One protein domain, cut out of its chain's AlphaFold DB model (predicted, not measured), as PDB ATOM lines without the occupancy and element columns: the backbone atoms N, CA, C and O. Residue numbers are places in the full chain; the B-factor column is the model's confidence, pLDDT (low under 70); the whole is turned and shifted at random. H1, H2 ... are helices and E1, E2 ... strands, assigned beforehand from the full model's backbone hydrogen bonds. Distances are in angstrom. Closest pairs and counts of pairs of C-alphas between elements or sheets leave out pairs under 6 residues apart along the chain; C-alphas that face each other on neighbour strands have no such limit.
ATOM      1  N   PRO A  85     -26.335   9.083 -38.641       95.56
ATOM      2  CA  PRO A  85     -26.925   9.237 -37.320       95.56
ATOM      3  C   PRO A  85     -26.548   8.064 -36.407       95.56
ATOM      4  O   PRO A  85     -26.916   6.924 -36.663       95.56
ATOM      5  N   GLY A  86     -25.822   8.337 -35.330       95.50
ATOM      6  CA  GLY A  86     -25.323   7.319 -34.409       95.50
ATOM      7  C   GLY A  86     -24.982   7.914 -33.045       95.50
ATOM      8  O   GLY A  86     -25.603   8.877 -32.592       95.50
ATOM      9  N   GLY A  87     -23.972   7.356 -32.387       95.94
ATOM     10  CA  GLY A  87     -23.506   7.784 -31.072       95.94
ATOM     11  C   GLY A  87     -24.110   6.996 -29.918       95.94
ATOM     12  O   GLY A  87     -24.714   5.939 -30.096       95.94
ATOM     13  N   LYS A  88     -23.934   7.517 -28.699       94.94
ATOM     14  CA  LYS A  88     -24.410   6.866 -27.466       94.94
ATOM     15  C   LYS A  88     -25.939   6.736 -27.410       94.94
ATOM     16  O   LYS A  88     -26.448   5.840 -26.747       94.94
ATOM     17  N   SER A  89     -26.663   7.610 -28.109       93.75
ATOM     18  CA  SER A  89     -28.128   7.669 -28.088       93.75
ATOM     19  C   SER A  89     -28.804   6.422 -28.661       93.75
ATOM     20  O   SER A  89     -29.942   6.137 -28.284       93.75
ATOM     21  N   ILE A  90     -28.120   5.646 -29.516       96.50
ATOM     22  CA  ILE A  90     -28.678   4.387 -30.032       96.50
ATOM     23  C   ILE A  90     -28.801   3.314 -28.938       96.50
ATOM     24  O   ILE A  90     -29.510   2.334 -29.123       96.50
ATOM     25  N   TYR A  91     -28.168   3.510 -27.779       96.00
ATOM     26  CA  TYR A  91     -28.211   2.589 -26.639       96.00
ATOM     27  C   TYR A  91     -29.144   3.053 -25.508       96.00
ATOM     28  O   TYR A  91     -29.082   2.506 -24.412       96.00
ATOM     29  N   SER A  92     -29.989   4.065 -25.739       95.62
ATOM     30  CA  SER A  92     -30.835   4.688 -24.703       95.62
ATOM     31  C   SER A  92     -31.790   3.727 -23.990       95.62
ATOM     32  O   SER A  92     -32.117   3.955 -22.830       95.62
ATOM     33  N   LYS A  93     -32.206   2.643 -24.653       96.25
ATOM     34  CA  LYS A  93     -33.024   1.564 -24.075       96.25
ATOM     35  C   LYS A  93     -32.293   0.217 -24.103       96.25
ATOM     36  O   LYS A  93     -32.910  -0.839 -24.186       96.25
ATOM     37  N   GLY A  94     -30.962   0.258 -24.070       95.75
ATOM     38  CA  GLY A  94     -30.106  -0.917 -24.178       95.75
ATOM     39  C   GLY A  94     -29.925  -1.425 -25.611       95.75
ATOM     40  O   GLY A  94     -30.575  -0.981 -26.562       95.75
ATOM     41  N   MET A  95     -29.002  -2.375 -25.751       96.69
ATOM     42  CA  MET A  95     -28.695  -3.066 -27.000       96.69
ATOM     43  C   MET A  95     -29.060  -4.539 -26.857       96.69
ATOM     44  O   MET A  95     -28.624  -5.184 -25.904       96.69
ATOM     45  N   PHE A  96     -29.835  -5.071 -27.797       98.12
ATOM     46  CA  PHE A  96     -30.083  -6.502 -27.864       98.12
ATOM     47  C   PHE A  96     -28.823  -7.209 -28.357       98.12
ATOM     48  O   PHE A  96     -28.320  -6.877 -29.431       98.12
ATOM     49  N   HIS A  97     -28.298  -8.134 -27.553       96.38
ATOM     50  CA  HIS A  97     -27.156  -8.955 -27.933       96.38
ATOM     51  C   HIS A  97     -27.128 -10.291 -27.179       96.38
ATOM     52  O   HIS A  97     -27.749 -10.435 -26.122       96.38
ATOM     53  N   LYS A  98     -26.350 -11.264 -27.650       93.44
ATOM     54  CA  LYS A  98     -26.169 -12.569 -27.014       93.44
ATOM     55  C   LYS A  98     -25.804 -12.390 -25.547       93.44
ATOM     56  O   LYS A  98     -24.799 -11.758 -25.215       93.44
ATOM     57  N   GLY A  99     -26.583 -13.027 -24.673       88.19
ATOM     58  CA  GLY A  99     -26.427 -12.947 -23.220       88.19
ATOM     59  C   GLY A  99     -27.418 -12.012 -22.526       88.19
ATOM     60  O   GLY A  99     -27.527 -12.079 -21.305       88.19
ATOM     61  N   VAL A 100     -28.178 -11.195 -23.264       92.06
ATOM     62  CA  VAL A 100     -29.356 -10.514 -22.702       92.06
ATOM     63  C   VAL A 100     -30.578 -11.439 -22.712       92.06
ATOM     64  O   VAL A 100     -30.643 -12.405 -23.480       92.06
ATOM     65  N   LYS A 101     -31.569 -11.148 -21.859       91.06
ATOM     66  CA  LYS A 101     -32.808 -11.933 -21.757       91.06
ATOM     67  C   LYS A 101     -33.491 -12.060 -23.127       91.06
ATOM     68  O   LYS A 101     -33.792 -11.061 -23.773       91.06
ATOM     69  N   GLY A 102     -33.761 -13.298 -23.541       90.31
ATOM     70  CA  GLY A 102     -34.393 -13.602 -24.829       90.31
ATOM     71  C   GLY A 102     -33.439 -13.701 -26.020       90.31
ATOM     72  O   GLY A 102     -33.910 -13.886 -27.136       90.31
ATOM     73  N   CYS A 103     -32.119 -13.617 -25.805       92.00
ATOM     74  CA  CYS A 103     -31.111 -13.821 -26.848       92.00
ATOM     75  C   CYS A 103     -30.250 -15.066 -26.560       92.00
ATOM     76  O   CYS A 103     -29.154 -14.938 -25.997       92.00
ATOM     77  N   PRO A 104     -30.723 -16.277 -26.913       91.50
ATOM     78  CA  PRO A 104     -30.054 -17.521 -26.531       91.50
ATOM     79  C   PRO A 104     -28.737 -17.756 -27.286       91.50
ATOM     80  O   PRO A 104     -27.797 -18.319 -26.728       91.50
ATOM     81  N   THR A 105     -28.646 -17.317 -28.544       95.12
ATOM     82  CA  THR A 105     -27.516 -17.605 -29.439       95.12
ATOM     83  C   THR A 105     -27.150 -16.386 -30.281       95.12
ATOM     84  O   THR A 105     -27.952 -15.463 -30.441       95.12
ATOM     85  N   TYR A 106     -25.938 -16.394 -30.843       96.62
ATOM     86  CA  TYR A 106     -25.539 -15.414 -31.853       96.62
ATOM     87  C   TYR A 106     -26.306 -15.606 -33.164       96.62
ATOM     88  O   TYR A 106     -26.671 -14.623 -33.802       96.62
ATOM     89  N   ALA A 107     -26.606 -16.852 -33.545       96.88
ATOM     90  CA  ALA A 107     -27.461 -17.135 -34.694       96.88
ATOM     91  C   ALA A 107     -28.835 -16.444 -34.588       96.88
ATOM     92  O   ALA A 107     -29.283 -15.841 -35.561       96.88
ATOM     93  N   PHE A 108     -29.460 -16.458 -33.402       96.38
ATOM     94  CA  PHE A 108     -30.738 -15.782 -33.175       96.38
ATOM     95  C   PHE A 108     -30.607 -14.257 -33.224       96.38
ATOM     96  O   PHE A 108     -31.420 -13.606 -33.875       96.38
ATOM     97  N   GLU A 109     -29.589 -13.688 -32.569       97.31
ATOM     98  CA  GLU A 109     -29.269 -12.252 -32.633       97.31
ATOM     99  C   GLU A 109     -29.170 -11.761 -34.086       97.31
ATOM    100  O   GLU A 109     -29.826 -10.794 -34.468       97.31
ATOM    101  N   ASN A 110     -28.424 -12.497 -34.912       98.00
ATOM    102  CA  ASN A 110     -28.120 -12.186 -36.308       98.00
ATOM    103  C   ASN A 110     -29.192 -12.712 -37.288       98.00
ATOM    104  O   ASN A 110     -28.886 -13.131 -38.406       98.00
ATOM    105  N   SER A 111     -30.460 -12.733 -36.861       96.94
ATOM    106  CA  SER A 111     -31.594 -13.209 -37.662       96.94
ATOM    107  C   SER A 111     -32.718 -12.166 -37.754       96.94
ATOM    108  O   SER A 111     -32.861 -11.316 -36.865       96.94
ATOM    109  N   PRO A 112     -33.612 -12.262 -38.761       97.25
ATOM    110  CA  PRO A 112     -34.829 -11.451 -38.815       97.25
ATOM    111  C   PRO A 112     -35.682 -11.537 -37.540       97.25
ATOM    112  O   PRO A 112     -36.308 -10.554 -37.131       97.25
ATOM    113  N   GLN A 113     -35.718 -12.712 -36.910       96.19
ATOM    114  CA  GLN A 113     -36.439 -12.969 -35.670       96.19
ATOM    115  C   GLN A 113     -35.792 -12.235 -34.493       96.19
ATOM    116  O   GLN A 113     -36.526 -11.646 -33.701       96.19
ATOM    117  N   GLY A 114     -34.458 -12.190 -34.424       96.94
ATOM    118  CA  GLY A 114     -33.705 -11.408 -33.440       96.94
ATOM    119  C   GLY A 114     -33.995  -9.913 -33.541       96.94
ATOM    120  O   GLY A 114     -34.375  -9.294 -32.547       96.94
ATOM    121  N   ILE A 115     -33.940  -9.345 -34.753       98.25
ATOM    122  CA  ILE A 115     -34.289  -7.931 -34.996       98.25
ATOM    123  C   ILE A 115     -35.728  -7.639 -34.552       98.25
ATOM    124  O   ILE A 115     -35.989  -6.676 -33.825       98.25
ATOM    125  N   LYS A 116     -36.681  -8.483 -34.966       97.81
ATOM    126  CA  LYS A 116     -38.094  -8.334 -34.595       97.81
ATOM    127  C   LYS A 116     -38.293  -8.451 -33.082       97.81
ATOM    128  O   LYS A 116     -39.098  -7.708 -32.523       97.81
ATOM    129  N   TYR A 117     -37.596  -9.378 -32.428       97.50
ATOM    130  CA  TYR A 117     -37.650  -9.556 -30.980       97.50
ATOM    131  C   TYR A 117     -37.132  -8.308 -30.268       97.50
ATOM    132  O   TYR A 117     -37.836  -7.778 -29.409       97.50
ATOM    133  N   ALA A 118     -35.958  -7.807 -30.660       98.19
ATOM    134  CA  ALA A 118     -35.348  -6.617 -30.081       98.19
ATOM    135  C   ALA A 118     -36.300  -5.412 -30.138       98.19
ATOM    136  O   ALA A 118     -36.570  -4.780 -29.116       98.19
ATOM    137  N   ALA A 119     -36.891  -5.158 -31.309       98.00
ATOM    138  CA  ALA A 119     -37.842  -4.066 -31.490       98.00
ATOM    139  C   ALA A 119     -39.109  -4.239 -30.633       98.00
ATOM    140  O   ALA A 119     -39.531  -3.306 -29.952       98.00
ATOM    141  N   LYS A 120     -39.697  -5.444 -30.608       98.00
ATOM    142  CA  LYS A 120     -40.901  -5.739 -29.809       98.00
ATOM    143  C   LYS A 120     -40.692  -5.589 -28.303       98.00
ATOM    144  O   LYS A 120     -41.647  -5.286 -27.598       98.00
ATOM    145  N   HIS A 121     -39.472  -5.802 -27.823       97.94
ATOM    146  CA  HIS A 121     -39.129  -5.712 -26.402       97.94
ATOM    147  C   HIS A 121     -38.488  -4.368 -26.029       97.94
ATOM    148  O   HIS A 121     -37.938  -4.226 -24.942       97.94
ATOM    149  N   GLY A 122     -38.578  -3.367 -26.912       97.25
ATOM    150  CA  GLY A 122     -38.242  -1.980 -26.594       97.25
ATOM    151  C   GLY A 122     -36.752  -1.637 -26.615       97.25
ATOM    152  O   GLY A 122     -36.404  -0.523 -26.218       97.25
ATOM    153  N   TYR A 123     -35.883  -2.534 -27.092       98.25
ATOM    154  CA  TYR A 123     -34.465  -2.225 -27.287       98.25
ATOM    155  C   TYR A 123     -34.299  -1.128 -28.343       98.25
ATOM    156  O   TYR A 123     -34.984  -1.120 -29.366       98.25
ATOM    157  N   SER A 124     -33.367  -0.201 -28.117       97.94
ATOM    158  CA  SER A 124     -33.110   0.902 -29.055       97.94
ATOM    159  C   SER A 124     -32.111   0.537 -30.157       97.94
ATOM    160  O   SER A 124     -32.088   1.188 -31.203       97.94
ATOM    161  N   SER A 125     -31.303  -0.503 -29.936       98.38
ATOM    162  CA  SER A 125     -30.327  -1.027 -30.895       98.38
ATOM    163  C   SER A 125     -30.213  -2.542 -30.790       98.38
ATOM    164  O   SER A 125     -30.526  -3.126 -29.753       98.38
ATOM    165  N   ILE A 126     -29.692  -3.167 -31.839       98.62
ATOM    166  CA  ILE A 126     -29.278  -4.571 -31.861       98.62
ATOM    167  C   ILE A 126     -27.836  -4.685 -32.367       98.62
ATOM    168  O   ILE A 126     -27.403  -3.877 -33.191       98.62
ATOM    169  N   ASP A 127     -27.094  -5.649 -31.827       98.25
ATOM    170  CA  ASP A 127     -25.777  -6.048 -32.318       98.25
ATOM    171  C   ASP A 127     -25.919  -6.886 -33.593       98.25
ATOM    172  O   ASP A 127     -26.663  -7.860 -33.579       98.25
ATOM    173  N   LEU A 128     -25.253  -6.509 -34.689       98.50
ATOM    174  CA  LEU A 128     -25.248  -7.301 -35.924       98.50
ATOM    175  C   LEU A 128     -23.827  -7.480 -36.450       98.50
ATOM    176  O   LEU A 128     -23.160  -6.523 -36.850       98.50
ATOM    177  N   ASP A 129     -23.388  -8.727 -36.525       98.44
ATOM    178  CA  ASP A 129     -22.057  -9.114 -36.957       98.44
ATOM    179  C   ASP A 129     -21.934  -9.255 -38.472       98.44
ATOM    180  O   ASP A 129     -22.776  -9.863 -39.130       98.44
ATOM    181  N   MET A 130     -20.836  -8.760 -39.037       98.56
ATOM    182  CA  MET A 130     -20.604  -8.766 -40.477       98.56
ATOM    183  C   MET A 130     -19.412  -9.642 -40.854       98.56
ATOM    184  O   MET A 130     -18.294  -9.457 -40.366       98.56
ATOM    185  N   GLN A 131     -19.634 -10.533 -41.817       98.62
ATOM    186  CA  GLN A 131     -18.596 -11.256 -42.550       98.62
ATOM    187  C   GLN A 131     -18.702 -10.934 -44.047       98.62
ATOM    188  O   GLN A 131     -19.708 -10.398 -44.512       98.62
ATOM    189  N   ILE A 132     -17.660 -11.262 -44.813       98.75
ATOM    190  CA  ILE A 132     -17.626 -11.049 -46.266       98.75
ATOM    191  C   ILE A 132     -17.350 -12.390 -46.944       98.75
ATOM    192  O   ILE A 132     -16.345 -13.038 -46.642       98.75
ATOM    193  N   THR A 133     -18.215 -12.789 -47.871       98.81
ATOM    194  CA  THR A 133     -18.080 -14.032 -48.643       98.81
ATOM    195  C   THR A 133     -16.904 -13.975 -49.627       98.81
ATOM    196  O   THR A 133     -16.291 -12.921 -49.841       98.81
ATOM    197  N   LYS A 134     -16.561 -15.110 -50.242       98.44
ATOM    198  CA  LYS A 134     -15.535 -15.226 -51.293       98.44
ATOM    199  C   LYS A 134     -15.816 -14.301 -52.480       98.44
ATOM    200  O   LYS A 134     -14.912 -13.634 -52.973       98.44
ATOM    201  N   ASP A 135     -17.076 -14.231 -52.890       98.31
ATOM    202  CA  ASP A 135     -17.603 -13.396 -53.977       98.31
ATOM    203  C   ASP A 135     -17.971 -11.964 -53.532       98.31
ATOM    204  O   ASP A 135     -18.520 -11.189 -54.310       98.31
ATOM    205  N   GLY A 136     -17.601 -11.565 -52.308       97.31
ATOM    206  CA  GLY A 136     -17.636 -10.168 -51.865       97.31
ATOM    207  C   GLY A 136     -18.975  -9.679 -51.308       97.31
ATOM    208  O   GLY A 136     -19.149  -8.473 -51.141       97.31
ATOM    209  N   VAL A 137     -19.904 -10.578 -50.990       98.62
ATOM    210  CA  VAL A 137     -21.196 -10.245 -50.379       98.62
ATOM    211  C   VAL A 137     -21.035 -10.073 -48.868       98.62
ATOM    212  O   VAL A 137     -20.442 -10.907 -48.185       98.62
ATOM    213  N   LEU A 138     -21.584  -8.981 -48.332       98.75
ATOM    214  CA  LEU A 138     -21.677  -8.739 -46.892       98.75
ATOM    215  C   LEU A 138     -22.824  -9.560 -46.301       98.75
ATOM    216  O   LEU A 138     -23.982  -9.371 -46.681       98.75
ATOM    217  N   VAL A 139     -22.511 -10.434 -45.351       98.81
ATOM    218  CA  VAL A 139     -23.474 -11.339 -44.712       98.81
ATOM    219  C   VAL A 139     -23.470 -11.187 -43.197       98.81
ATOM    220  O   VAL A 139     -22.447 -10.844 -42.602       98.81
ATOM    221  N   ASN A 140     -24.621 -11.454 -42.588       98.56
ATOM    222  CA  ASN A 140     -24.851 -11.297 -41.163       98.56
ATOM    223  C   ASN A 140     -24.632 -12.620 -40.415       98.56
ATOM    224  O   ASN A 140     -25.461 -13.525 -40.490       98.56
ATOM    225  N   THR A 141     -23.486 -12.759 -39.748       98.19
ATOM    226  CA  THR A 141     -23.165 -13.925 -38.910       98.19
ATOM    227  C   THR A 141     -21.978 -13.627 -37.998       98.19
ATOM    228  O   THR A 141     -21.020 -12.955 -38.393       98.19
ATOM    229  N   HIS A 142     -22.012 -14.156 -36.776       97.38
ATOM    230  CA  HIS A 142     -20.998 -13.870 -35.768       97.38
ATOM    231  C   HIS A 142     -19.649 -14.520 -36.074       97.38
ATOM    232  O   HIS A 142     -18.597 -13.868 -36.093       97.38
ATOM    233  N   TRP A 143     -19.654 -15.828 -36.315       96.81
ATOM    234  CA  TRP A 143     -18.428 -16.599 -36.469       96.81
ATOM    235  C   TRP A 143     -17.973 -16.654 -37.921       96.81
ATOM    236  O   TRP A 143     -18.765 -16.843 -38.836       96.81
ATOM    237  N   SER A 144     -16.656 -16.588 -38.138       97.38
ATOM    238  CA  SER A 144     -16.091 -16.822 -39.473       97.38
ATOM    239  C   SER A 144     -16.265 -18.270 -39.930       97.38
ATOM    240  O   SER A 144     -16.160 -18.525 -41.118       97.38
ATOM    241  N   GLU A 189     -27.591  -6.058 -46.420       98.31
ATOM    242  CA  GLU A 189     -28.613  -5.224 -47.059       98.31
ATOM    243  C   GLU A 189     -30.024  -5.585 -46.572       98.31
ATOM    244  O   GLU A 189     -30.780  -4.711 -46.143       98.31
ATOM    245  N   SER A 190     -30.358  -6.882 -46.557       98.38
ATOM    246  CA  SER A 190     -31.666  -7.349 -46.087       98.38
ATOM    247  C   SER A 190     -31.883  -7.071 -44.596       98.38
ATOM    248  O   SER A 190     -32.973  -6.664 -44.196       98.38
ATOM    249  N   GLN A 191     -30.839  -7.219 -43.772       98.62
ATOM    250  CA  GLN A 191     -30.925  -6.945 -42.338       98.62
ATOM    251  C   GLN A 191     -31.075  -5.445 -42.060       98.62
ATOM    252  O   GLN A 191     -31.915  -5.058 -41.255       98.62
ATOM    253  N   ILE A 192     -30.359  -4.581 -42.785       98.75
ATOM    254  CA  ILE A 192     -30.512  -3.120 -42.698       98.75
ATOM    255  C   ILE A 192     -31.934  -2.688 -43.090       98.75
ATOM    256  O   ILE A 192     -32.532  -1.842 -42.420       98.75
ATOM    257  N   ALA A 193     -32.520  -3.298 -44.124       98.44
ATOM    258  CA  ALA A 193     -33.915  -3.051 -44.483       98.44
ATOM    259  C   ALA A 193     -34.887  -3.461 -43.357       98.44
ATOM    260  O   ALA A 193     -35.867  -2.758 -43.098       98.44
ATOM    261  N   LEU A 194     -34.601  -4.553 -42.639       98.44
ATOM    262  CA  LEU A 194     -35.383  -4.969 -41.470       98.44
ATOM    263  C   LEU A 194     -35.211  -4.020 -40.278       98.44
ATOM    264  O   LEU A 194     -36.213  -3.676 -39.651       98.44
ATOM    265  N   LEU A 195     -33.995  -3.539 -39.999       98.75
ATOM    266  CA  LEU A 195     -33.755  -2.504 -38.985       98.75
ATOM    267  C   LEU A 195     -34.622  -1.268 -39.256       98.75
ATOM    268  O   LEU A 195     -35.323  -0.789 -38.365       98.75
ATOM    269  N   LYS A 196     -34.655  -0.809 -40.517       98.44
ATOM    270  CA  LYS A 196     -35.509   0.306 -40.947       98.44
ATOM    271  C   LYS A 196     -36.987   0.006 -40.732       98.44
ATOM    272  O   LYS A 196     -37.686   0.828 -40.145       98.44
ATOM    273  N   LYS A 197     -37.453  -1.163 -41.182       98.44
ATOM    274  CA  LYS A 197     -38.849  -1.600 -41.042       98.44
ATOM    275  C   LYS A 197     -39.318  -1.592 -39.586       98.44
ATOM    276  O   LYS A 197     -40.463  -1.240 -39.325       98.44
ATOM    277  N   TYR A 198     -38.452  -1.990 -38.657       98.38
ATOM    278  CA  TYR A 198     -38.783  -2.089 -37.236       98.38
ATOM    279  C   TYR A 198     -38.376  -0.864 -36.407       98.38
ATOM    280  O   TYR A 198     -38.603  -0.853 -35.201       98.38
ATOM    281  N   GLY A 199     -37.799   0.168 -37.031       97.75
ATOM    282  CA  GLY A 199     -37.429   1.410 -36.351       97.75
ATOM    283  C   GLY A 199     -36.347   1.246 -35.279       97.75
ATOM    284  O   GLY A 199     -36.299   2.046 -34.347       97.75
ATOM    285  N   ILE A 200     -35.487   0.232 -35.397       98.25
ATOM    286  CA  ILE A 200     -34.407  -0.057 -34.443       98.25
ATOM    287  C   ILE A 200     -33.040   0.281 -35.058       98.25
ATOM    288  O   ILE A 200     -32.838   0.143 -36.264       98.25
ATOM    289  N   ALA A 201     -32.102   0.766 -34.242       98.69
ATOM    290  CA  ALA A 201     -30.749   1.079 -34.696       98.69
ATOM    291  C   ALA A 201     -29.877  -0.181 -34.845       98.69
ATOM    292  O   ALA A 201     -30.116  -1.200 -34.192       98.69
ATOM    293  N   GLY A 202     -28.842  -0.095 -35.681       98.56
ATOM    294  CA  GLY A 202     -27.836  -1.148 -35.830       98.56
ATOM    295  C   GLY A 202     -26.508  -0.774 -35.180       98.56
ATOM    296  O   GLY A 202     -25.938   0.271 -35.485       98.56
ATOM    297  N   ASP A 203     -25.968  -1.642 -34.333       98.44
ATOM    298  CA  ASP A 203     -24.575  -1.566 -33.898       98.44
ATOM    299  C   ASP A 203     -23.769  -2.620 -34.660       98.44
ATOM    300  O   ASP A 203     -23.677  -3.776 -34.255       98.44
ATOM    301  N   LEU A 204     -23.260  -2.221 -35.826       98.69
ATOM    302  CA  LEU A 204     -22.721  -3.140 -36.824       98.69
ATOM    303  C   LEU A 204     -21.280  -3.539 -36.468       98.69
ATOM    304  O   LEU A 204     -20.402  -2.679 -36.381       98.69
ATOM    305  N   GLU A 205     -20.992  -4.829 -36.306       98.44
ATOM    306  CA  GLU A 205     -19.639  -5.318 -36.025       98.44
ATOM    307  C   GLU A 205     -18.918  -5.766 -37.298       98.44
ATOM    308  O   GLU A 205     -19.181  -6.830 -37.852       98.44
ATOM    309  N   ALA A 206     -17.932  -4.984 -37.732       98.00
ATOM    310  CA  ALA A 206     -16.966  -5.430 -38.723       98.00
ATOM    311  C   ALA A 206     -15.995  -6.422 -38.069       98.00
ATOM    312  O   ALA A 206     -15.209  -6.067 -37.184       98.00
ATOM    313  N   LYS A 207     -16.042  -7.683 -38.505       94.69
ATOM    314  CA  LYS A 207     -15.136  -8.723 -38.008       94.69
ATOM    315  C   LYS A 207     -13.712  -8.492 -38.513       94.69
ATOM    316  O   LYS A 207     -13.444  -7.619 -39.335       94.69
ATOM    317  N   ASN A 208     -12.765  -9.270 -37.988       89.62
ATOM    318  CA  ASN A 208     -11.336  -9.108 -38.270       89.62
ATOM    319  C   ASN A 208     -10.953  -9.582 -39.686       89.62
ATOM    320  O   ASN A 208     -10.258 -10.584 -39.846       89.62
ATOM    321  N   ASP A 209     -11.410  -8.849 -40.696       95.31
ATOM    322  CA  ASP A 209     -11.107  -9.036 -42.109       95.31
ATOM    323  C   ASP A 209     -10.594  -7.712 -42.691       95.31
ATOM    324  O   ASP A 209     -11.252  -6.672 -42.606       95.31
ATOM    325  N   LYS A 210      -9.404  -7.745 -43.305       96.88
ATOM    326  CA  LYS A 210      -8.749  -6.556 -43.877       96.88
ATOM    327  C   LYS A 210      -9.604  -5.850 -44.932       96.88
ATOM    328  O   LYS A 210      -9.426  -4.653 -45.146       96.88
ATOM    329  N   ARG A 211     -10.532  -6.564 -45.579       98.12
ATOM    330  CA  ARG A 211     -11.433  -6.005 -46.592       98.12
ATOM    331  C   ARG A 211     -12.333  -4.910 -46.012       98.12
ATOM    332  O   ARG A 211     -12.599  -3.946 -46.722       98.12
ATOM    333  N   PHE A 212     -12.697  -4.962 -44.727       98.25
ATOM    334  CA  PHE A 212     -13.454  -3.883 -44.071       98.25
ATOM    335  C   PHE A 212     -12.691  -2.554 -43.975       98.25
ATOM    336  O   PHE A 212     -13.309  -1.508 -43.817       98.25
ATOM    337  N   ALA A 213     -11.361  -2.558 -44.101       97.62
ATOM    338  CA  ALA A 213     -10.561  -1.332 -44.136       97.62
ATOM    339  C   ALA A 213     -10.432  -0.731 -45.552       97.62
ATOM    340  O   ALA A 213      -9.699   0.241 -45.738       97.62
ATOM    341  N   THR A 214     -11.113  -1.297 -46.555       97.62
ATOM    342  CA  THR A 214     -11.080  -0.810 -47.942       97.62
ATOM    343  C   THR A 214     -12.215   0.168 -48.231       97.62
ATOM    344  O   THR A 214     -13.309   0.050 -47.679       97.62
ATOM    345  N   ASP A 215     -11.969   1.100 -49.154       96.81
ATOM    346  CA  ASP A 215     -12.973   2.066 -49.614       96.81
ATOM    347  C   ASP A 215     -14.181   1.376 -50.269       96.81
ATOM    348  O   ASP A 215     -15.321   1.764 -50.028       96.81
ATOM    349  N   LYS A 216     -13.947   0.289 -51.017       96.31
ATOM    350  CA  LYS A 216     -15.007  -0.503 -51.653       96.31
ATOM    351  C   LYS A 216     -16.015  -1.035 -50.630       96.31
ATOM    352  O   LYS A 216     -17.213  -0.807 -50.770       96.31
ATOM    353  N   VAL A 217     -15.539  -1.738 -49.601       98.06
ATOM    354  CA  VAL A 217     -16.425  -2.380 -48.616       98.06
ATOM    355  C   VAL A 217     -17.052  -1.347 -47.687       98.06
ATOM    356  O   VAL A 217     -18.259  -1.385 -47.470       98.06
ATOM    357  N   MET A 218     -16.268  -0.407 -47.153       97.81
ATOM    358  CA  MET A 218     -16.822   0.581 -46.226       97.81
ATOM    359  C   MET A 218     -17.789   1.543 -46.927       97.81
ATOM    360  O   MET A 218     -18.820   1.893 -46.356       97.81
ATOM    361  N   GLY A 219     -17.511   1.903 -48.185       96.69
ATOM    362  CA  GLY A 219     -18.428   2.672 -49.023       96.69
ATOM    363  C   GLY A 219     -19.735   1.942 -49.299       96.69
ATOM    364  O   GLY A 219     -20.798   2.553 -49.227       96.69
ATOM    365  N   GLN A 220     -19.683   0.628 -49.533       97.25
ATOM    366  CA  GLN A 220     -20.891  -0.185 -49.659       97.25
ATOM    367  C   GLN A 220     -21.713  -0.176 -48.360       97.25
ATOM    368  O   GLN A 220     -22.915   0.082 -48.404       97.25
ATOM    369  N   ILE A 221     -21.081  -0.403 -47.202       98.19
ATOM    370  CA  ILE A 221     -21.763  -0.407 -45.895       98.19
ATOM    371  C   ILE A 221     -22.403   0.957 -45.614       98.19
ATOM    372  O   ILE A 221     -23.591   1.026 -45.296       98.19
ATOM    373  N   SER A 222     -21.646   2.048 -45.758       97.69
ATOM    374  CA  SER A 222     -22.155   3.393 -45.480       97.69
ATOM    375  C   SER A 222     -23.283   3.786 -46.434       97.69
ATOM    376  O   SER A 222     -24.272   4.365 -45.993       97.69
ATOM    377  N   SER A 223     -23.187   3.420 -47.716       96.38
ATOM    378  CA  SER A 223     -24.230   3.669 -48.714       96.38
ATOM    379  C   SER A 223     -25.538   2.954 -48.358       96.38
ATOM    380  O   SER A 223     -26.593   3.590 -48.339       96.38
ATOM    381  N   MET A 224     -25.479   1.672 -47.967       97.06
ATOM    382  CA  MET A 224     -26.664   0.925 -47.514       97.06
ATOM    383  C   MET A 224     -27.325   1.583 -46.292       97.06
ATOM    384  O   MET A 224     -28.546   1.761 -46.246       97.06
ATOM    385  N   VAL A 225     -26.524   1.992 -45.307       98.00
ATOM    386  CA  VAL A 225     -27.028   2.636 -44.087       98.00
ATOM    387  C   VAL A 225     -27.651   4.003 -44.389       98.00
ATOM    388  O   VAL A 225     -28.755   4.286 -43.932       98.00
ATOM    389  N   ARG A 226     -27.007   4.832 -45.217       95.62
ATOM    390  CA  ARG A 226     -27.553   6.137 -45.626       95.62
ATOM    391  C   ARG A 226     -28.851   6.003 -46.395       95.62
ATOM    392  O   ARG A 226     -29.822   6.669 -46.060       95.62
ATOM    393  N   LYS A 227     -28.873   5.122 -47.398       95.38
ATOM    394  CA  LYS A 227     -30.046   4.899 -48.249       95.38
ATOM    395  C   LYS A 227     -31.248   4.417 -47.437       95.38
ATOM    396  O   LYS A 227     -32.372   4.807 -47.726       95.38
ATOM    397  N   SER A 228     -31.021   3.589 -46.417       96.69
ATOM    398  CA  SER A 228     -32.094   3.141 -45.519       96.69
ATOM    399  C   SER A 228     -32.526   4.208 -44.505       96.69
ATOM    400  O   SER A 228     -33.659   4.175 -44.018       96.69
ATOM    401  N   GLY A 229     -31.648   5.160 -44.176       96.12
ATOM    402  CA  GLY A 229     -31.904   6.206 -43.189       96.12
ATOM    403  C   GLY A 229     -32.054   5.668 -41.764       96.12
ATOM    404  O   GLY A 229     -32.807   6.242 -40.975       96.12
ATOM    405  N   ILE A 230     -31.413   4.538 -41.442       97.94
ATOM    406  CA  ILE A 230     -31.351   4.032 -40.065       97.94
ATOM    407  C   ILE A 230     -30.297   4.786 -39.255       97.94
ATOM    408  O   ILE A 230     -29.363   5.372 -39.804       97.94
ATOM    409  N   LYS A 231     -30.418   4.711 -37.929       98.44
ATOM    410  CA  LYS A 231     -29.313   5.062 -37.038       98.44
ATOM    411  C   LYS A 231     -28.351   3.882 -36.949       98.44
ATOM    412  O   LYS A 231     -28.809   2.747 -36.795       98.44
ATOM    413  N   ALA A 232     -27.048   4.135 -37.015       98.50
ATOM    414  CA  ALA A 232     -26.060   3.080 -36.871       98.50
ATOM    415  C   ALA A 232     -24.725   3.548 -36.289       98.50
ATOM    416  O   ALA A 232     -24.238   4.641 -36.573       98.50
ATOM    417  N   ASN A 233     -24.111   2.643 -35.533       98.56
ATOM    418  CA  ASN A 233     -22.702   2.691 -35.164       98.56
ATOM    419  C   ASN A 233     -21.952   1.562 -35.877       98.56
ATOM    420  O   ASN A 233     -22.565   0.612 -36.370       98.56
ATOM    421  N   LEU A 234     -20.622   1.657 -35.909       98.38
ATOM    422  CA  LEU A 234     -19.767   0.559 -36.354       98.38
ATOM    423  C   LEU A 234     -18.717   0.229 -35.294       98.38
ATOM    424  O   LEU A 234     -18.064   1.115 -34.739       98.38
ATOM    425  N   LYS A 235     -18.521  -1.058 -35.025       97.69
ATOM    426  CA  LYS A 235     -17.506  -1.545 -34.090       97.69
ATOM    427  C   LYS A 235     -16.649  -2.660 -34.670       97.69
ATOM    428  O   LYS A 235     -16.947  -3.242 -35.705       97.69
ATOM    429  N   SER A 236     -15.567  -2.948 -33.960       96.75
ATOM    430  CA  SER A 236     -14.695  -4.106 -34.154       96.75
ATOM    431  C   SER A 236     -14.062  -4.458 -32.807       96.75
ATOM    432  O   SER A 236     -13.814  -3.577 -31.977       96.75
ATOM    433  N   ILE A 237     -13.743  -5.732 -32.579       92.00
ATOM    434  CA  ILE A 237     -12.909  -6.143 -31.438       92.00
ATOM    435  C   ILE A 237     -11.493  -5.578 -31.624       92.00
ATOM    436  O   ILE A 237     -10.932  -5.673 -32.718       92.00
ATOM    437  N   ASP A 238     -10.896  -5.025 -30.563       87.94
ATOM    438  CA  ASP A 238      -9.515  -4.524 -30.590       87.94
ATOM    439  C   ASP A 238      -8.502  -5.678 -30.570       87.94
ATOM    440  O   ASP A 238      -8.043  -6.137 -29.518       87.94
ATOM    441  N   ARG A 239      -8.129  -6.122 -31.771       87.12
ATOM    442  CA  ARG A 239      -7.089  -7.133 -32.014       87.12
ATOM    443  C   ARG A 239      -5.763  -6.515 -32.467       87.12
ATOM    444  O   ARG A 239      -4.920  -7.211 -33.017       87.12
ATOM    445  N   GLY A 240      -5.578  -5.206 -32.271       89.12
ATOM    446  CA  GLY A 240      -4.377  -4.489 -32.701       89.12
ATOM    447  C   GLY A 240      -4.546  -3.720 -34.023       89.12
ATOM    448  O   GLY A 240      -5.665  -3.317 -34.362       89.12
ATOM    449  N   PRO A 241      -3.452  -3.465 -34.771       91.38
ATOM    450  CA  PRO A 241      -3.429  -2.493 -35.870       91.38
ATOM    451  C   PRO A 241      -4.488  -2.706 -36.960       91.38
ATOM    452  O   PRO A 241      -5.054  -1.730 -37.447       91.38
ATOM    453  N   GLY A 242      -4.803  -3.956 -37.316       91.50
ATOM    454  CA  GLY A 242      -5.825  -4.270 -38.325       91.50
ATOM    455  C   GLY A 242      -7.213  -3.743 -37.947       91.50
ATOM    456  O   GLY A 242      -7.820  -2.996 -38.711       91.50
ATOM    457  N   SER A 243      -7.671  -4.035 -36.726       92.12
ATOM    458  CA  SER A 243      -8.956  -3.537 -36.215       92.12
ATOM    459  C   SER A 243      -9.010  -2.007 -36.124       92.12
ATOM    460  O   SER A 243     -10.028  -1.400 -36.446       92.12
ATOM    461  N   ARG A 244      -7.893  -1.352 -35.777       93.62
ATOM    462  CA  ARG A 244      -7.814   0.117 -35.747       93.62
ATOM    463  C   ARG A 244      -7.957   0.727 -37.140       93.62
ATOM    464  O   ARG A 244      -8.622   1.749 -37.274       93.62
ATOM    465  N   LYS A 245      -7.385   0.095 -38.174       96.56
ATOM    466  CA  LYS A 245      -7.563   0.523 -39.573       96.56
ATOM    467  C   LYS A 245      -9.028   0.432 -40.007       96.56
ATOM    468  O   LYS A 245      -9.506   1.359 -40.649       96.56
ATOM    469  N   ILE A 246      -9.743  -0.626 -39.612       97.62
ATOM    470  CA  ILE A 246     -11.186  -0.772 -39.877       97.62
ATOM    471  C   ILE A 246     -11.975   0.367 -39.221       97.62
ATOM    472  O   ILE A 246     -12.765   1.028 -39.888       97.62
ATOM    473  N   LEU A 247     -11.731   0.637 -37.934       96.81
ATOM    474  CA  LEU A 247     -12.441   1.686 -37.193       96.81
ATOM    475  C   LEU A 247     -12.156   3.081 -37.758       96.81
ATOM    476  O   LEU A 247     -13.090   3.849 -37.972       96.81
ATOM    477  N   LYS A 248     -10.892   3.388 -38.078       96.19
ATOM    478  CA  LYS A 248     -10.524   4.648 -38.739       96.19
ATOM    479  C   LYS A 248     -11.230   4.786 -40.089       96.19
ATOM    480  O   LYS A 248     -11.826   5.822 -40.367       96.19
ATOM    481  N   LYS A 249     -11.228   3.723 -40.902       96.69
ATOM    482  CA  LYS A 249     -11.930   3.708 -42.187       96.69
ATOM    483  C   LYS A 249     -13.432   3.938 -42.008       96.69
ATOM    484  O   LYS A 249     -14.015   4.702 -42.760       96.69
ATOM    485  N   ALA A 250     -14.065   3.349 -41.000       97.31
ATOM    486  CA  ALA A 250     -15.477   3.598 -40.722       97.31
ATOM    487  C   ALA A 250     -15.764   5.059 -40.324       97.31
ATOM    488  O   ALA A 250     -16.758   5.624 -40.777       97.31
ATOM    489  N   GLN A 251     -14.877   5.698 -39.550       96.38
ATOM    490  CA  GLN A 251     -14.989   7.128 -39.224       96.38
ATOM    491  C   GLN A 251     -14.890   8.016 -40.471       96.38
ATOM    492  O   GLN A 251     -15.698   8.930 -40.622       96.38
ATOM    493  N   GLU A 252     -13.965   7.718 -41.392       95.44
ATOM    494  CA  GLU A 252     -13.845   8.426 -42.684       95.44
ATOM    495  C   GLU A 252     -15.148   8.371 -43.508       95.44
ATOM    496  O   GLU A 252     -15.414   9.266 -44.310       95.44
ATOM    497  N   TYR A 253     -15.969   7.338 -43.288       96.00
ATOM    498  CA  TYR A 253     -17.253   7.109 -43.957       96.00
ATOM    499  C   TYR A 253     -18.465   7.511 -43.104       96.00
ATOM    500  O   TYR A 253     -19.603   7.178 -43.449       96.00
ATOM    501  N   GLY A 254     -18.236   8.256 -42.019       96.00
ATOM    502  CA  GLY A 254     -19.271   8.932 -41.242       96.00
ATOM    503  C   GLY A 254     -19.877   8.123 -40.099       96.00
ATOM    504  O   GLY A 254     -20.828   8.603 -39.482       96.00
ATOM    505  N   PHE A 255     -19.362   6.931 -39.787       97.75
ATOM    506  CA  PHE A 255     -19.819   6.172 -38.623       97.75
ATOM    507  C   PHE A 255     -19.256   6.747 -37.323       97.75
ATOM    508  O   PHE A 255     -18.086   7.123 -37.232       97.75
ATOM    509  N   TRP A 256     -20.078   6.734 -36.276       97.56
ATOM    510  CA  TRP A 256     -19.571   6.785 -34.910       97.56
ATOM    511  C   TRP A 256     -19.041   5.399 -34.548       97.56
ATOM    512  O   TRP A 256     -19.740   4.400 -34.758       97.56
ATOM    513  N   VAL A 257     -17.819   5.323 -34.016       97.31
ATOM    514  CA  VAL A 257     -17.162   4.030 -33.793       97.31
ATOM    515  C   VAL A 257     -16.803   3.749 -32.339       97.31
ATOM    516  O   VAL A 257     -16.549   4.649 -31.531       97.31
ATOM    517  N   ARG A 258     -16.752   2.456 -32.012       96.00
ATOM    518  CA  ARG A 258     -16.306   1.934 -30.714       96.00
ATOM    519  C   ARG A 258     -15.564   0.612 -30.873       96.00
ATOM    520  O   ARG A 258     -15.696  -0.066 -31.887       96.00
ATOM    521  N   THR A 259     -14.827   0.200 -29.848       94.44
ATOM    522  CA  THR A 259     -14.354  -1.186 -29.756       94.44
ATOM    523  C   THR A 259     -15.401  -2.060 -29.066       94.44
ATOM    524  O   THR A 259     -16.081  -1.621 -28.133       94.44
ATOM    525  N   ALA A 260     -15.534  -3.308 -29.510       89.25
ATOM    526  CA  ALA A 260     -16.273  -4.336 -28.777       89.25
ATOM    527  C   ALA A 260     -15.429  -4.879 -27.606       89.25
ATOM    528  O   ALA A 260     -14.196  -4.803 -27.638       89.25
ATOM    529  N   LYS A 261     -16.085  -5.432 -26.576       86.88
ATOM    530  CA  LYS A 261     -15.399  -6.183 -25.513       86.88
ATOM    531  C   LYS A 261     -14.871  -7.487 -26.112       86.88
ATOM    532  O   LYS A 261     -15.607  -8.196 -26.789       86.88
ATOM    533  N   GLY A 262     -13.613  -7.818 -25.853       82.88
ATOM    534  CA  GLY A 262     -13.007  -9.048 -26.356       82.88
ATOM    535  C   GLY A 262     -11.494  -9.033 -26.206       82.88
ATOM    536  O   GLY A 262     -10.898  -7.977 -26.010       82.88
ATOM    537  N   ASN A 263     -10.869 -10.211 -26.293       76.81
ATOM    538  CA  ASN A 263      -9.413 -10.363 -26.190       76.81
ATOM    539  C   ASN A 263      -8.818  -9.750 -24.900       76.81
ATOM    540  O   ASN A 263      -7.833  -9.020 -24.952       76.81
ATOM    541  N   GLY A 264      -9.488  -9.956 -23.758       80.19
ATOM    542  CA  GLY A 264      -9.082  -9.398 -22.458       80.19
ATOM    543  C   GLY A 264      -9.256  -7.880 -22.310       80.19
ATOM    544  O   GLY A 264      -8.902  -7.330 -21.274       80.19
ATOM    545  N   LYS A 265      -9.807  -7.186 -23.316       83.50
ATOM    546  CA  LYS A 265      -9.958  -5.725 -23.316       83.50
ATOM    547  C   LYS A 265     -11.411  -5.290 -23.176       83.50
ATOM    548  O   LYS A 265     -12.322  -5.865 -23.783       83.50
ATOM    549  N   SER A 266     -11.606  -4.213 -22.420       86.69
ATOM    550  CA  SER A 266     -12.886  -3.518 -22.294       86.69
ATOM    551  C   SER A 266     -13.270  -2.781 -23.580       86.69
ATOM    552  O   SER A 266     -12.416  -2.359 -24.367       86.69
ATOM    553  N   ALA A 267     -14.576  -2.609 -23.782       88.50
ATOM    554  CA  ALA A 267     -15.105  -1.756 -24.840       88.50
ATOM    555  C   ALA A 267     -14.697  -0.291 -24.607       88.50
ATOM    556  O   ALA A 267     -14.657   0.177 -23.470       88.50
ATOM    557  N   ARG A 268     -14.401   0.438 -25.686       92.19
ATOM    558  CA  ARG A 268     -13.996   1.849 -25.655       92.19
ATOM    559  C   ARG A 268     -14.789   2.635 -26.685       92.19
ATOM    560  O   ARG A 268     -14.857   2.238 -27.846       92.19
ATOM    561  N   ASN A 269     -15.348   3.764 -26.268       92.75
ATOM    562  CA  ASN A 269     -16.032   4.695 -27.160       92.75
ATOM    563  C   ASN A 269     -14.989   5.602 -27.815       92.75
ATOM    564  O   ASN A 269     -14.255   6.280 -27.102       92.75
ATOM    565  N   ILE A 270     -14.910   5.598 -29.146       94.00
ATOM    566  CA  ILE A 270     -13.930   6.406 -29.889       94.00
ATOM    567  C   ILE A 270     -14.609   7.656 -30.445       94.00
ATOM    568  O   ILE A 270     -14.101   8.757 -30.260       94.00
ATOM    569  N   GLY A 271     -15.780   7.499 -31.066       94.38
ATOM    570  CA  GLY A 271     -16.554   8.616 -31.598       94.38
ATOM    571  C   GLY A 271     -16.540   8.734 -33.118       94.38
ATOM    572  O   GLY A 271     -16.138   7.810 -33.824       94.38
ATOM    573  N   TYR A 272     -17.000   9.878 -33.622       94.19
ATOM    574  CA  TYR A 272     -16.815  10.263 -35.024       94.19
ATOM    575  C   TYR A 272     -15.346  10.612 -35.302       94.19
ATOM    576  O   TYR A 272     -14.544  10.691 -34.367       94.19
TER     577      TYR A 272
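Overview. This is residues 85 to 144 and 189 to 272 of the 274 residues of the protein "GP-PDE domain-containing protein" of Burkholderiales bacterium (UniProt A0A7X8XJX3). A strongly twisted wall of six strands has helices H4, H6 and H7 over one face, and H3 is side by side with H4. Hairpins E1-E2 and E5-E6 form the wall's two edges, while short H1 sits near the first residues of E1 and E3. The printed part has 144 residues, of mixed class, in the order H1 H2 H3 E1 E2 H4 E3 H5 H6 E4 H7 E5 E6. The mixed sheet runs E2 E1 E3 E4 E5 E6; the whole is compact, with a radius of gyration of the C-alphas of 13.8 A and spans of 37 by 35 by 29 A.

Arrangement. H1, residues 88 to 91, is on the sheet; its closest C-alpha to E1, residues 125 to 132, is that of Ile 90, 5.7 A from Ser 125. Residues 95 to 96 pair, parallel, with 125 to 126. H2, residues 106 to 109, only grazes the sheet. H3, residues 112 to 120, comes closest to E1 at the C-alphas of Ala 118 and Ile 126, 6.6 A. E2, residues 138 to 140, is antiparallel to E1 in a hairpin, with N 131 and O 139 2.9 A apart. H4, residues 189 to 198, touches H3 at a shallow tilt of 23 degrees, the same way; the closest C-alphas are those of Ala 119 and Tyr 198, 6.1 A. E3, residues 201 to 206, is parallel to E1, with N 130 and O 205 2.8 A apart. H5, residues 210 to 213, only grazes the sheet. H6, residues 215 to 228, touches H4 with residues 224 to 228 alone; the closest C-alphas are those of Lys 196 and Ser 228, 6.4 A. E4, residues 232 to 237, is parallel to E3, with N 235 and O 204 2.8 A apart. H7, residues 241 to 252, touches H5; the closest C-alphas are those of Ala 213 and Ile 246, 4.3 A. H4, H6 and H7 with the sheet make two layers, helices on one face of strands. E5, residues 256 to 260, is parallel to E4, with N 260 and O 236 3.0 A apart. E3, H5 H6, E4 and E4, H7, E5 are strand-helix-strand units, parallel neighbours joined through helices, with right-handed crossovers. E6, residues 269 to 271, is antiparallel to E5 in a hairpin, with N 257 and O 271 3.0 A apart. Every O i to N i+4 pair is within hydrogen-bond range in H3, H4, H6 and H7; H1, H2 and H5 are too short for one.

Along the chain. H1 begins at C-alpha 88, (-24.410, 6.866, -27.466). E1 measures 22.3 A, H6 19.6 A, E4 17.0 A and H7 16.6 A. E6 ends at C-alpha 271, (-16.554, 8.616, -31.598).

Size, cuts and confidence. The C-alphas farthest apart, Lys 120 and Pro 241, are 38.1 A apart. Residues 145 to 188 are not printed, and C-alphas 144 and 189 are 18.7 A apart. The link from H1 to H2 is long, and no printed residue is under 70 in pLDDT.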